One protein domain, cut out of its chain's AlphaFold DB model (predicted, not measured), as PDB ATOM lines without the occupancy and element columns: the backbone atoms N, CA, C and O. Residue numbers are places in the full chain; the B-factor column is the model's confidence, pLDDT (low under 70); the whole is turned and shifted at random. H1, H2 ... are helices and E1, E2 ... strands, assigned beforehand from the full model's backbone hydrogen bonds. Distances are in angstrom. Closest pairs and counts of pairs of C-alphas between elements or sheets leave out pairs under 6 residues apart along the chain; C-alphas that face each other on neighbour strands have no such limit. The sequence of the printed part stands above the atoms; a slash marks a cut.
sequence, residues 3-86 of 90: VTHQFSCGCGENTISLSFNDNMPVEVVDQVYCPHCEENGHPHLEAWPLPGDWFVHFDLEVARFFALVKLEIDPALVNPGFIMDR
ATOM      1  N   VAL A   3     -46.709  25.832  -0.831       80.38
ATOM      2  CA  VAL A   3     -47.080  26.926   0.067       80.38
ATOM      3  C   VAL A   3     -48.117  27.779  -0.630       80.38
ATOM      4  O   VAL A   3     -48.026  28.043  -1.827       80.38
ATOM      5  N   THR A   4     -49.134  28.171   0.131       85.44
ATOM      6  CA  THR A   4     -50.212  29.024  -0.354       85.44
ATOM      7  C   THR A   4     -49.974  30.448   0.111       85.44
ATOM      8  O   THR A   4     -49.866  30.701   1.311       85.44
ATOM      9  N   HIS A   5     -49.944  31.372  -0.839       87.62
ATOM     10  CA  HIS A   5     -49.835  32.803  -0.600       87.62
ATOM     11  C   HIS A   5     -51.084  33.512  -1.123       87.62
ATOM     12  O   HIS A   5     -51.644  33.125  -2.149       87.62
ATOM     13  N   GLN A   6     -51.531  34.540  -0.405       91.38
ATOM     14  CA  GLN A   6     -52.659  35.371  -0.815       91.38
ATOM     15  C   GLN A   6     -52.141  36.630  -1.509       91.38
ATOM     16  O   GLN A   6     -51.286  37.328  -0.965       91.38
ATOM     17  N   PHE A   7     -52.692  36.925  -2.684       90.69
ATOM     18  CA  PHE A   7     -52.364  38.092  -3.491       90.69
ATOM     19  C   PHE A   7     -53.611  38.920  -3.754       90.69
ATOM     20  O   PHE A   7     -54.695  38.385  -4.003       90.69
ATOM     21  N   SER A   8     -53.445  40.235  -3.736       91.38
ATOM     22  CA  SER A   8     -54.470  41.180  -4.172       91.38
ATOM     23  C   SER A   8     -54.319  41.454  -5.665       91.38
ATOM     24  O   SER A   8     -53.193  41.523  -6.158       91.38
ATOM     25  N   CYS A   9     -55.430  41.631  -6.388       91.31
ATOM     26  CA  CYS A   9     -55.351  42.070  -7.782       91.31
ATOM     27  C   CYS A   9     -54.678  43.449  -7.877       91.31
ATOM     28  O   CYS A   9     -54.787  44.260  -6.955       91.31
ATOM     29  N   GLY A  10     -54.098  43.772  -9.036       86.31
ATOM     30  CA  GLY A  10     -53.599  45.116  -9.342       86.31
ATOM     31  C   GLY A  10     -54.681  46.203  -9.245       86.31
ATOM     32  O   GLY A  10     -54.366  47.363  -9.011       86.31
ATOM     33  N   CYS A  11     -55.956  45.811  -9.345       86.56
ATOM     34  CA  CYS A  11     -57.121  46.670  -9.151       86.56
ATOM     35  C   CYS A  11     -57.529  46.915  -7.685       86.56
ATOM     36  O   CYS A  11     -58.361  47.775  -7.417       86.56
ATOM     37  N   GLY A  12     -57.016  46.132  -6.732       86.88
ATOM     38  CA  GLY A  12     -57.424  46.134  -5.322       86.88
ATOM     39  C   GLY A  12     -58.817  45.567  -4.987       86.88
ATOM     40  O   GLY A  12     -59.127  45.429  -3.808       86.88
ATOM     41  N   GLU A  13     -59.651  45.221  -5.970       87.50
ATOM     42  CA  GLU A  13     -61.046  44.801  -5.751       87.50
ATOM     43  C   GLU A  13     -61.196  43.360  -5.233       87.50
ATOM     44  O   GLU A  13     -62.053  43.081  -4.396       87.50
ATOM     45  N   ASN A  14     -60.343  42.441  -5.693       90.94
ATOM     46  CA  ASN A  14     -60.415  41.017  -5.365       90.94
ATOM     47  C   ASN A  14     -59.054  40.471  -4.913       90.94
ATOM     48  O   ASN A  14     -58.000  41.026  -5.230       90.94
ATOM     49  N   THR A  15     -59.076  39.340  -4.204       92.12
ATOM     50  CA  THR A  15     -57.864  38.605  -3.809       92.12
ATOM     51  C   THR A  15     -57.961  37.144  -4.234       92.12
ATOM     52  O   THR A  15     -59.055  36.579  -4.228       92.12
ATOM     53  N   ILE A  16     -56.827  36.536  -4.571       90.25
ATOM     54  CA  ILE A  16     -56.712  35.112  -4.891       90.25
ATOM     55  C   ILE A  16     -55.628  34.476  -4.029       90.25
ATOM     56  O   ILE A  16     -54.627  35.104  -3.683       90.25
ATOM     57  N   SER A  17     -55.829  33.209  -3.691       90.06
ATOM     58  CA  SER A  17     -54.818  32.387  -3.039       90.06
ATOM     59  C   SER A  17     -54.156  31.503  -4.086       90.06
ATOM     60  O   SER A  17     -54.827  30.669  -4.693       90.06
ATOM     61  N   LEU A  18     -52.854  31.679  -4.292       85.62
ATOM     62  CA  LEU A  18     -52.063  30.859  -5.202       85.62
ATOM     63  C   LEU A  18     -51.197  29.906  -4.392       85.62
ATOM     64  O   LEU A  18     -50.506  30.314  -3.458       85.62
ATOM     65  N   SER A  19     -51.238  28.635  -4.768       82.25
ATOM     66  CA  SER A  19     -50.335  27.617  -4.252       82.25
ATOM     67  C   SER A  19     -49.247  27.380  -5.285       82.25
ATOM     68  O   SER A  19     -49.551  27.039  -6.425       82.25
ATOM     69  N   PHE A  20     -47.995  27.557  -4.890       81.12
ATOM     70  CA  PHE A  20     -46.846  27.250  -5.734       81.12
ATOM     71  C   PHE A  20     -45.769  26.546  -4.915       81.12
ATOM     72  O   PHE A  20     -45.909  26.284  -3.713       81.12
ATOM     73  N   ASN A  21     -44.714  26.137  -5.608       76.00
ATOM     74  CA  ASN A  21     -43.649  25.365  -5.007       76.00
ATOM     75  C   ASN A  21     -42.919  26.163  -3.918       76.00
ATOM     76  O   ASN A  21     -42.435  27.252  -4.194       76.00
ATOM     77  N   ASP A  22     -42.728  25.571  -2.735       78.25
ATOM     78  CA  ASP A  22     -41.955  26.165  -1.623       78.25
ATOM     79  C   ASP A  22     -40.507  26.543  -2.005       78.25
ATOM     80  O   ASP A  22     -39.850  27.347  -1.355       78.25
ATOM     81  N   ASN A  23     -39.998  25.962  -3.090       78.12
ATOM     82  CA  ASN A  23     -38.666  26.252  -3.606       78.12
ATOM     83  C   ASN A  23     -38.577  27.557  -4.412       78.12
ATOM     84  O   ASN A  23     -37.471  27.964  -4.766       78.12
ATOM     85  N   MET A  24     -39.715  28.175  -4.730       81.25
ATOM     86  CA  MET A  24     -39.781  29.478  -5.378       81.25
ATOM     87  C   MET A  24     -40.219  30.539  -4.372       81.25
ATOM     88  O   MET A  24     -41.170  30.313  -3.624       81.25
ATOM     89  N   PRO A  25     -39.542  31.697  -4.336       85.94
ATOM     90  CA  PRO A  25     -39.950  32.783  -3.466       85.94
ATOM     91  C   PRO A  25     -41.267  33.383  -3.959       85.94
ATOM     92  O   PRO A  25     -41.568  33.356  -5.149       85.94
ATOM     93  N   VAL A  26     -42.017  34.000  -3.050       87.12
ATOM     94  CA  VAL A  26     -43.235  34.752  -3.389       87.12
ATOM     95  C   VAL A  26     -42.957  35.904  -4.363       87.12
ATOM     96  O   VAL A  26     -43.828  36.264  -5.145       87.12
ATOM     97  N   GLU A  27     -41.725  36.421  -4.364       88.69
ATOM     98  CA  GLU A  27     -41.247  37.496  -5.242       88.69
ATOM     99  C   GLU A  27     -41.259  37.145  -6.738       88.69
ATOM    100  O   GLU A  27     -41.142  38.044  -7.560       88.69
ATOM    101  N   VAL A  28     -41.420  35.869  -7.117       88.62
ATOM    102  CA  VAL A  28     -41.633  35.511  -8.534       88.62
ATOM    103  C   VAL A  28     -42.994  35.969  -9.054       88.62
ATOM    104  O   VAL A  28     -43.192  36.013 -10.264       88.62
ATOM    105  N   VAL A  29     -43.951  36.254  -8.168       89.88
ATOM    106  CA  VAL A  29     -45.264  36.790  -8.529       89.88
ATOM    107  C   VAL A  29     -45.180  38.309  -8.463       89.88
ATOM    108  O   VAL A  29     -45.168  38.884  -7.377       89.88
ATOM    109  N   ASP A  30     -45.134  38.947  -9.629       89.75
ATOM    110  CA  ASP A  30     -45.046  40.401  -9.748       89.75
ATOM    111  C   ASP A  30     -46.424  41.047  -9.538       89.75
ATOM    112  O   ASP A  30     -46.614  41.890  -8.658       89.75
ATOM    113  N   GLN A  31     -47.430  40.591 -10.292       90.38
ATOM    114  CA  GLN A  31     -48.788  41.123 -10.190       90.38
ATOM    115  C   GLN A  31     -49.848  40.083 -10.538       90.38
ATOM    116  O   GLN A  31     -49.624  39.162 -11.316       90.38
ATOM    117  N   VAL A  32     -51.040  40.238  -9.964       91.75
ATOM    118  CA  VAL A  32     -52.195  39.389 -10.251       91.75
ATOM    119  C   VAL A  32     -53.345  40.248 -10.760       91.75
ATOM    120  O   VAL A  32     -53.550  41.364 -10.288       91.75
ATOM    121  N   TYR A  33     -54.119  39.731 -11.702       92.31
ATOM    122  CA  TYR A  33     -55.258  40.399 -12.311       92.31
ATOM    123  C   TYR A  33     -56.502  39.534 -12.149       92.31
ATOM    124  O   TYR A  33     -56.483  38.335 -12.411       92.31
ATOM    125  N   CYS A  34     -57.581  40.156 -11.690       91.94
ATOM    126  CA  CYS A  34     -58.896  39.533 -11.599       91.94
ATOM    127  C   CYS A  34     -59.711  39.864 -12.866       91.94
ATOM    128  O   CYS A  34     -59.319  40.778 -13.597       91.94
ATOM    129  N   PRO A  35     -60.863  39.217 -13.111       89.12
ATOM    130  CA  PRO A  35     -61.685  39.500 -14.294       89.12
ATOM    131  C   PRO A  35     -62.135  40.968 -14.412       89.12
ATOM    132  O   PRO A  35     -62.322  41.468 -15.515       89.12
ATOM    133  N   HIS A  36     -62.234  41.700 -13.297       89.81
ATOM    134  CA  HIS A  36     -62.583  43.127 -13.295       89.81
ATOM    135  C   HIS A  36     -61.390  44.062 -13.548       89.81
ATOM    136  O   HIS A  36     -61.566  45.275 -13.652       89.81
ATOM    137  N   CYS A  37     -60.156  43.549 -13.634       88.62
ATOM    138  CA  CYS A  37     -58.977  44.388 -13.863       88.62
ATOM    139  C   CYS A  37     -59.041  45.116 -15.210       88.62
ATOM    140  O   CYS A  37     -58.710  46.298 -15.261       88.62
ATOM    141  N   GLU A  38     -59.515  44.459 -16.272       85.81
ATOM    142  CA  GLU A  38     -59.653  45.102 -17.584       85.81
ATOM    143  C   GLU A  38     -60.656  46.261 -17.557       85.81
ATOM    144  O   GLU A  38     -60.351  47.347 -18.052       85.81
ATOM    145  N   GLU A  39     -61.813  46.074 -16.914       86.38
ATOM    146  CA  GLU A  39     -62.838  47.119 -16.766       86.38
ATOM    147  C   GLU A  39     -62.331  48.320 -15.955       86.38
ATOM    148  O   GLU A  39     -62.696  49.464 -16.223       86.38
ATOM    149  N   ASN A  40     -61.435  48.067 -15.000       83.94
ATOM    150  CA  ASN A  40     -60.808  49.083 -14.160       83.94
ATOM    151  C   ASN A  40     -59.568  49.737 -14.805       83.94
ATOM    152  O   ASN A  40     -58.880  50.521 -14.153       83.94
ATOM    153  N   GLY A  41     -59.262  49.442 -16.076       82.62
ATOM    154  CA  GLY A  41     -58.127  50.036 -16.792       82.62
ATOM    155  C   GLY A  41     -56.761  49.438 -16.434       82.62
ATOM    156  O   GLY A  41     -55.735  50.058 -16.705       82.62
ATOM    157  N   HIS A  42     -56.740  48.236 -15.854       82.31
ATOM    158  CA  HIS A  42     -55.543  47.453 -15.542       82.31
ATOM    159  C   HIS A  42     -55.457  46.221 -16.464       82.31
ATOM    160  O   HIS A  42     -55.800  45.116 -16.042       82.31
ATOM    161  N   PRO A  43     -55.039  46.373 -17.734       80.25
ATOM    162  CA  PRO A  43     -54.943  45.245 -18.655       80.25
ATOM    163  C   PRO A  43     -53.834  44.271 -18.226       80.25
ATOM    164  O   PRO A  43     -52.754  44.684 -17.810       80.25
ATOM    165  N   HIS A  44     -54.093  42.974 -18.374       80.69
ATOM    166  CA  HIS A  44     -53.213  41.875 -17.965       80.69
ATOM    167  C   HIS A  44     -52.167  41.520 -19.046       80.69
ATOM    168  O   HIS A  44     -51.928  40.350 -19.339       80.69
ATOM    169  N   LEU A  45     -51.580  42.529 -19.703       76.25
ATOM    170  CA  LEU A  45     -50.642  42.321 -20.816       76.25
ATOM    171  C   LEU A  45     -49.493  41.395 -20.382       76.25
ATOM    172  O   LEU A  45     -48.878  41.622 -19.348       76.25
ATOM    173  N   GLU A  46     -49.239  40.345 -21.170       74.56
ATOM    174  CA  GLU A  46     -48.188  39.339 -20.916       74.56
ATOM    175  C   GLU A  46     -48.379  38.506 -19.628       74.56
ATOM    176  O   GLU A  46     -47.471  37.795 -19.197       74.56
ATOM    177  N   ALA A  47     -49.578  38.523 -19.038       84.94
ATOM    178  CA  ALA A  47     -49.909  37.704 -17.880       84.94
ATOM    179  C   ALA A  47     -50.340  36.280 -18.269       84.94
ATOM    180  O   ALA A  47     -50.988  36.029 -19.288       84.94
ATOM    181  N   TRP A  48     -50.001  35.330 -17.407       86.94
ATOM    182  CA  TRP A  48     -50.349  33.927 -17.545       86.94
ATOM    183  C   TRP A  48     -51.780  33.662 -17.062       86.94
ATOM    184  O   TRP A  48     -52.123  34.085 -15.954       86.94
ATOM    185  N   PRO A  49     -52.619  32.952 -17.836       87.94
ATOM    186  CA  PRO A  49     -53.991  32.672 -17.440       87.94
ATOM    187  C   PRO A  49     -54.058  31.650 -16.299       87.94
ATOM    188  O   PRO A  49     -53.335  30.652 -16.265       87.94
ATOM    189  N   LEU A  50     -54.989  31.889 -15.387       85.56
ATOM    190  CA  LEU A  50     -55.343  31.053 -14.250       85.56
ATOM    191  C   LEU A  50     -56.824  30.657 -14.342       85.56
ATOM    192  O   LEU A  50     -57.617  31.324 -15.013       85.56
ATOM    193  N   PRO A  51     -57.240  29.575 -13.665       83.19
ATOM    194  CA  PRO A  51     -58.647  29.205 -13.608       83.19
ATOM    195  C   PRO A  51     -59.516  30.339 -13.038       83.19
ATOM    196  O   PRO A  51     -59.153  30.986 -12.057       83.19
ATOM    197  N   GLY A  52     -60.697  30.528 -13.635       84.56
ATOM    198  CA  GLY A  52     -61.678  31.530 -13.204       84.56
ATOM    199  C   GLY A  52     -61.408  32.951 -13.703       84.56
ATOM    200  O   GLY A  52     -61.674  33.890 -12.958       84.56
ATOM    201  N   ASP A  53     -60.861  33.099 -14.915       88.31
ATOM    202  CA  ASP A  53     -60.583  34.400 -15.558       88.31
ATOM    203  C   ASP A  53     -59.608  35.283 -14.758       88.31
ATOM    204  O   ASP A  53     -59.634  36.512 -14.812       88.31
ATOM    205  N   TRP A  54     -58.727  34.633 -13.998       90.81
ATOM    206  CA  TRP A  54     -57.610  35.278 -13.326       90.81
ATOM    207  C   TRP A  54     -56.378  35.247 -14.220       90.81
ATOM    208  O   TRP A  54     -56.195  34.328 -15.015       90.81
ATOM    209  N   PHE A  55     -55.492  36.216 -14.044       91.38
ATOM    210  CA  PHE A  55     -54.207  36.250 -14.728       91.38
ATOM    211  C   PHE A  55     -53.103  36.609 -13.743       91.38
ATOM    212  O   PHE A  55     -53.332  37.340 -12.783       91.38
ATOM    213  N   VAL A  56     -51.896  36.106 -13.962       90.25
ATOM    214  CA  VAL A  56     -50.738  36.376 -13.106       90.25
ATOM    215  C   VAL A  56     -49.524  36.729 -13.948       90.25
ATOM    216  O   VAL A  56     -49.162  36.017 -14.880       90.25
ATOM    217  N   HIS A  57     -48.890  37.841 -13.620       90.88
ATOM    218  CA  HIS A  57     -47.613  38.233 -14.176       90.88
ATOM    219  C   HIS A  57     -46.498  37.663 -13.296       90.88
ATOM    220  O   HIS A  57     -46.436  37.932 -12.093       90.88
ATOM    221  N   PHE A  58     -45.654  36.829 -13.899       88.56
ATOM    222  CA  PHE A  58     -44.504  36.240 -13.229       88.56
ATOM    223  C   PHE A  58     -43.234  36.982 -13.625       88.56
ATOM    224  O   PHE A  58     -42.942  37.123 -14.812       88.56
ATOM    225  N   ASP A  59     -42.432  37.359 -12.634       90.06
ATOM    226  CA  ASP A  59     -41.079  37.839 -12.864       90.06
ATOM    227  C   ASP A  59     -40.169  36.641 -13.180       90.06
ATOM    228  O   ASP A  59     -39.644  35.938 -12.305       90.06
ATOM    229  N   LEU A  60     -40.012  36.374 -14.478       87.50
ATOM    230  CA  LEU A  60     -39.156  35.297 -14.961       87.50
ATOM    231  C   LEU A  60     -37.674  35.566 -14.690       87.50
ATOM    232  O   LEU A  60     -36.902  34.612 -14.644       87.50
ATOM    233  N   GLU A  61     -37.248  36.816 -14.510       89.44
ATOM    234  CA  GLU A  61     -35.855  37.137 -14.192       89.44
ATOM    235  C   GLU A  61     -35.525  36.697 -12.763       89.44
ATOM    236  O   GLU A  61     -34.553  35.963 -12.550       89.44
ATOM    237  N   VAL A  62     -36.391  37.041 -11.805       89.38
ATOM    238  CA  VAL A  62     -36.307  36.577 -10.414       89.38
ATOM    239  C   VAL A  62     -36.416  35.056 -10.355       89.38
ATOM    240  O   VAL A  62     -35.577  34.401  -9.728       89.38
ATOM    241  N   ALA A  63     -37.391  34.466 -11.053       88.19
ATOM    242  CA  ALA A  63     -37.572  33.017 -11.068       88.19
ATOM    243  C   ALA A  63     -36.342  32.283 -11.628       88.19
ATOM    244  O   ALA A  63     -35.903  31.286 -11.052       88.19
ATOM    245  N   ARG A  64     -35.743  32.783 -12.717       90.25
ATOM    246  CA  ARG A  64     -34.514  32.228 -13.313       90.25
ATOM    247  C   ARG A  64     -33.326  32.329 -12.374       90.25
ATOM    248  O   ARG A  64     -32.584  31.358 -12.227       90.25
ATOM    249  N   PHE A  65     -33.156  33.477 -11.726       89.06
ATOM    250  CA  PHE A  65     -32.083  33.678 -10.762       89.06
ATOM    251  C   PHE A  65     -32.200  32.692  -9.590       89.06
ATOM    252  O   PHE A  65     -31.225  32.027  -9.236       89.06
ATOM    253  N   PHE A  66     -33.403  32.530  -9.035       86.69
ATOM    254  CA  PHE A  66     -33.649  31.573  -7.956       86.69
ATOM    255  C   PHE A  66     -33.482  30.121  -8.405       86.69
ATOM    256  O   PHE A  66     -32.842  29.345  -7.696       86.69
ATOM    257  N   ALA A  67     -33.986  29.752  -9.584       86.44
ATOM    258  CA  ALA A  67     -33.819  28.408 -10.132       86.44
ATOM    259  C   ALA A  67     -32.338  28.029 -10.274       86.44
ATOM    260  O   ALA A  67     -31.941  26.940  -9.861       86.44
ATOM    261  N   LEU A  68     -31.511  28.948 -10.776       88.12
ATOM    262  CA  LEU A  68     -30.076  28.732 -10.930       88.12
ATOM    263  C   LEU A  68     -29.368  28.606  -9.572       88.12
ATOM    264  O   LEU A  68     -28.600  27.672  -9.360       88.12
ATOM    265  N   VAL A  69     -29.624  29.535  -8.645       86.06
ATOM    266  CA  VAL A  69     -28.875  29.640  -7.378       86.06
ATOM    267  C   VAL A  69     -29.329  28.622  -6.327       86.06
ATOM    268  O   VAL A  69     -28.515  28.167  -5.526       86.06
ATOM    269  N   LYS A  70     -30.624  28.292  -6.278       82.88
ATOM    270  CA  LYS A  70     -31.207  27.427  -5.237       82.88
ATOM    271  C   LYS A  70     -31.481  26.007  -5.701       82.88
ATOM    272  O   LYS A  70     -31.481  25.112  -4.862       82.88
ATOM    273  N   LEU A  71     -31.759  25.813  -6.989       81.69
ATOM    274  CA  LEU A  71     -32.219  24.530  -7.522       81.69
ATOM    275  C   LEU A  71     -31.258  23.914  -8.535       81.69
ATOM    276  O   LEU A  71     -31.495  22.782  -8.942       81.69
ATOM    277  N   GLU A  72     -30.195  24.630  -8.923       84.19
ATOM    278  CA  GLU A  72     -29.237  24.198  -9.951       84.19
ATOM    279  C   GLU A  72     -29.934  23.836 -11.280       84.19
ATOM    280  O   GLU A  72     -29.481  22.977 -12.036       84.19
ATOM    281  N   ILE A  73     -31.067  24.491 -11.560       84.38
ATOM    282  CA  ILE A  73     -31.865  24.293 -12.772       84.38
ATOM    283  C   ILE A  73     -31.422  25.295 -13.832       84.38
ATOM    284  O   ILE A  73     -31.169  26.465 -13.534       84.38
ATOM    285  N   ASP A  74     -31.363  24.833 -15.082       84.69
ATOM    286  CA  ASP A  74     -31.069  25.694 -16.221       84.69
ATOM    287  C   ASP A  74     -32.144  26.798 -16.336       84.69
ATOM    288  O   ASP A  74     -33.330  26.484 -16.497       84.69
ATOM    289  N   PRO A  75     -31.769  28.090 -16.269       84.44
ATOM    290  CA  PRO A  75     -32.716  29.198 -16.383       84.44
ATOM    291  C   PRO A  75     -33.485  29.202 -17.716       84.44
ATOM    292  O   PRO A  75     -34.571  29.781 -17.789       84.44
ATOM    293  N   ALA A  76     -32.978  28.543 -18.763       85.06
ATOM    294  CA  ALA A  76     -33.688  28.382 -20.030       85.06
ATOM    295  C   ALA A  76     -34.953  27.513 -19.907       85.06
ATOM    296  O   ALA A  76     -35.854  27.633 -20.733       85.06
ATOM    297  N   LEU A  77     -35.044  26.669 -18.876       82.62
ATOM    298  CA  LEU A  77     -36.191  25.794 -18.618       82.62
ATOM    299  C   LEU A  77     -37.247  26.437 -17.703       82.62
ATOM    300  O   LEU A  77     -38.301  25.848 -17.468       82.62
ATOM    301  N   VAL A  78     -36.977  27.632 -17.171       84.00
ATOM    302  CA  VAL A  78     -37.884  28.330 -16.255       84.00
ATOM    303  C   VAL A  78     -38.960  29.060 -17.049       84.00
ATOM    304  O   VAL A  78     -38.686  30.019 -17.775       84.00
ATOM    305  N   ASN A  79     -40.197  28.608 -16.867       83.00
ATOM    306  CA  ASN A  79     -41.407  29.191 -17.433       83.00
ATOM    307  C   ASN A  79     -42.522  29.261 -16.363       83.00
ATOM    308  O   ASN A  79     -42.364  28.690 -15.279       83.00
ATOM    309  N   PRO A  80     -43.649  29.944 -16.630       81.62
ATOM    310  CA  PRO A  80     -44.770  30.033 -15.690       81.62
ATOM    311  C   PRO A  80     -45.296  28.680 -15.191       81.62
ATOM    312  O   PRO A  80     -45.577  28.535 -14.003       81.62
ATOM    313  N   GLY A  81     -45.357  27.656 -16.050       77.69
ATOM    314  CA  GLY A  81     -45.751  26.302 -15.641       77.69
ATOM    315  C   GLY A  81     -44.777  25.674 -14.641       77.69
ATOM    316  O   GLY A  81     -45.202  25.048 -13.667       77.69
ATOM    317  N   PHE A  82     -43.478  25.932 -14.803       82.44
ATOM    318  CA  PHE A  82     -42.464  25.497 -13.849       82.44
ATOM    319  C   PHE A  82     -42.633  26.158 -12.471       82.44
ATOM    320  O   PHE A  82     -42.476  25.494 -11.444       82.44
ATOM    321  N   ILE A  83     -42.975  27.450 -12.436       80.56
ATOM    322  CA  ILE A  83     -43.200  28.196 -11.187       80.56
ATOM    323  C   ILE A  83     -44.405  27.629 -10.425       80.56
ATOM    324  O   ILE A  83     -44.333  27.447  -9.207       80.56
ATOM    325  N   MET A  84     -45.490  27.319 -11.138       77.25
ATOM    326  CA  MET A  84     -46.727  26.835 -10.528       77.25
ATOM    327  C   MET A  84     -46.636  25.370 -10.088       77.25
ATOM    328  O   MET A  84     -46.790  25.087  -8.900       77.25
ATOM    329  N   ASP A  85     -46.342  24.452 -11.015       70.38
ATOM    330  CA  ASP A  85     -46.443  23.002 -10.773       70.38
ATOM    331  C   ASP A  85     -45.156  22.225 -11.114       70.38
ATOM    332  O   ASP A  85     -45.126  21.000 -11.073       70.38
ATOM    333  N   ARG A  86     -44.041  22.911 -11.416       62.84
ATOM    334  CA  ARG A  86     -42.802  22.297 -11.952       62.84
ATOM    335  C   ARG A  86     -42.982  21.547 -13.273       62.84
ATOM    336  O   ARG A  86     -42.078  20.820 -13.688       62.84
TER     337      ARG A  86
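AT A GLANCE: This is residues 3 to 86 of the 90 residues of an uncharacterized protein of Desulfofustis sp (UniProt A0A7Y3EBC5). Two small sheets, the hairpin E1 and E2 and the three strands E3, E5 and E4, stand as a loose V, drawn together where Ser 8 of E1 comes near Val 32 of E3, with the short helix H2 at the mouth of the V between E2 and the ends of E4 and E5. The helix H1 follows straight after E5 and makes one end of the long axis, while the long link of residues 34 to 47 reaches the other end at Glu 39. The printed part has 84 residues with five named strands and two named helices, in the order E1 E2 E3 E4 E5 H1 H2; the larger sheet has the order E3 - E5 - E4, and both sheets are antiparallel. The class is mixed, helices and strands. The whole is compact, with a radius of gyration of the C-alphas of 13.0 A, yet elongated, spanning 41 by 23 by 18 A.

IN THESE COORDINATES: E1, residues 3 to 8, begins at C-alpha 3 at (-47.080, 26.926, 0.067) and is 16.6 A from first to last C-alpha. E2, residues 15 to 21, is the longest strand by residues and is 19.5 A long. E3, residues 29 to 33, is 11.3 A long. E4, residues 48 to 50, is 6.6 A long. E5, residues 54 to 58, is 13.1 A long and ends at C-alpha 58 at (-44.504, 36.240, -13.229). H1, residues 60 to 71, is 14.8 A long. H2, residues 80 to 85, is 8.7 A long, and its last C-alpha is at (-46.443, 23.002, -10.773).

HOW THE PARTS SIT: E1 and E2 form a hairpin, antiparallel at 150 degrees between their directions; N 5 and O 18 are within hydrogen-bond range at 2.9 A, and so are N 16 and O 7, also at 2.9 A. The closest C-alphas of E1 and E3, those of Ser 8 and Val 32, are 6.7 A apart. E2 and E3 are near each other, with 6 pairs of C-alphas within 10 A. E3 and E5 are antiparallel neighbours at 158 degrees, with N 33 and O 55 at 2.7 A and N 57 and O 31 at 2.8 A. E5, the inner strand of its sheet, forms a hairpin with the edge strand E4, antiparallel at 142 degrees, with N 48 and O 56 at 2.7 A. E1 is apart from E4 and from E5. E2 is only just apart from E5, the closest C-alphas being 8.5 A apart. H1 is only just on the sheet of E3, E5 and E4, with 5 pairs of C-alphas within 10 A, and it only grazes it with residues 60 to 63. H2 only grazes the same sheet, with residues 80 to 83; the closest C-alphas of E5 and H2, those of Phe 58 and Pro 80, are 6.7 A apart. The closest C-alphas of E2 and H2, those of Phe 20 and Met 84, are 4.8 A apart. H1 and H2 are close but not clearly touching, with the C-alphas of Ala 63 and Ile 83 the closest at 7.4 A; they run the same way at a steep tilt of 47 degrees. In H1 and H2 every O i to N i+4 pair is within hydrogen-bond range.

THE WHOLE: The two C-alphas farthest apart are those of Glu 39 and Glu 72, 41.2 A apart. The printed part, residues 3 to 86, has no cut. The link from E3 to E4, residues 34 to 47, is long; its C-alphas lie 8 to 21 A from the mean of the C-alphas. The links from E4 to E5 and from E5 to H1 are tight. The mean pLDDT of the printed part is 85.5, and residue 86 alone is under 70.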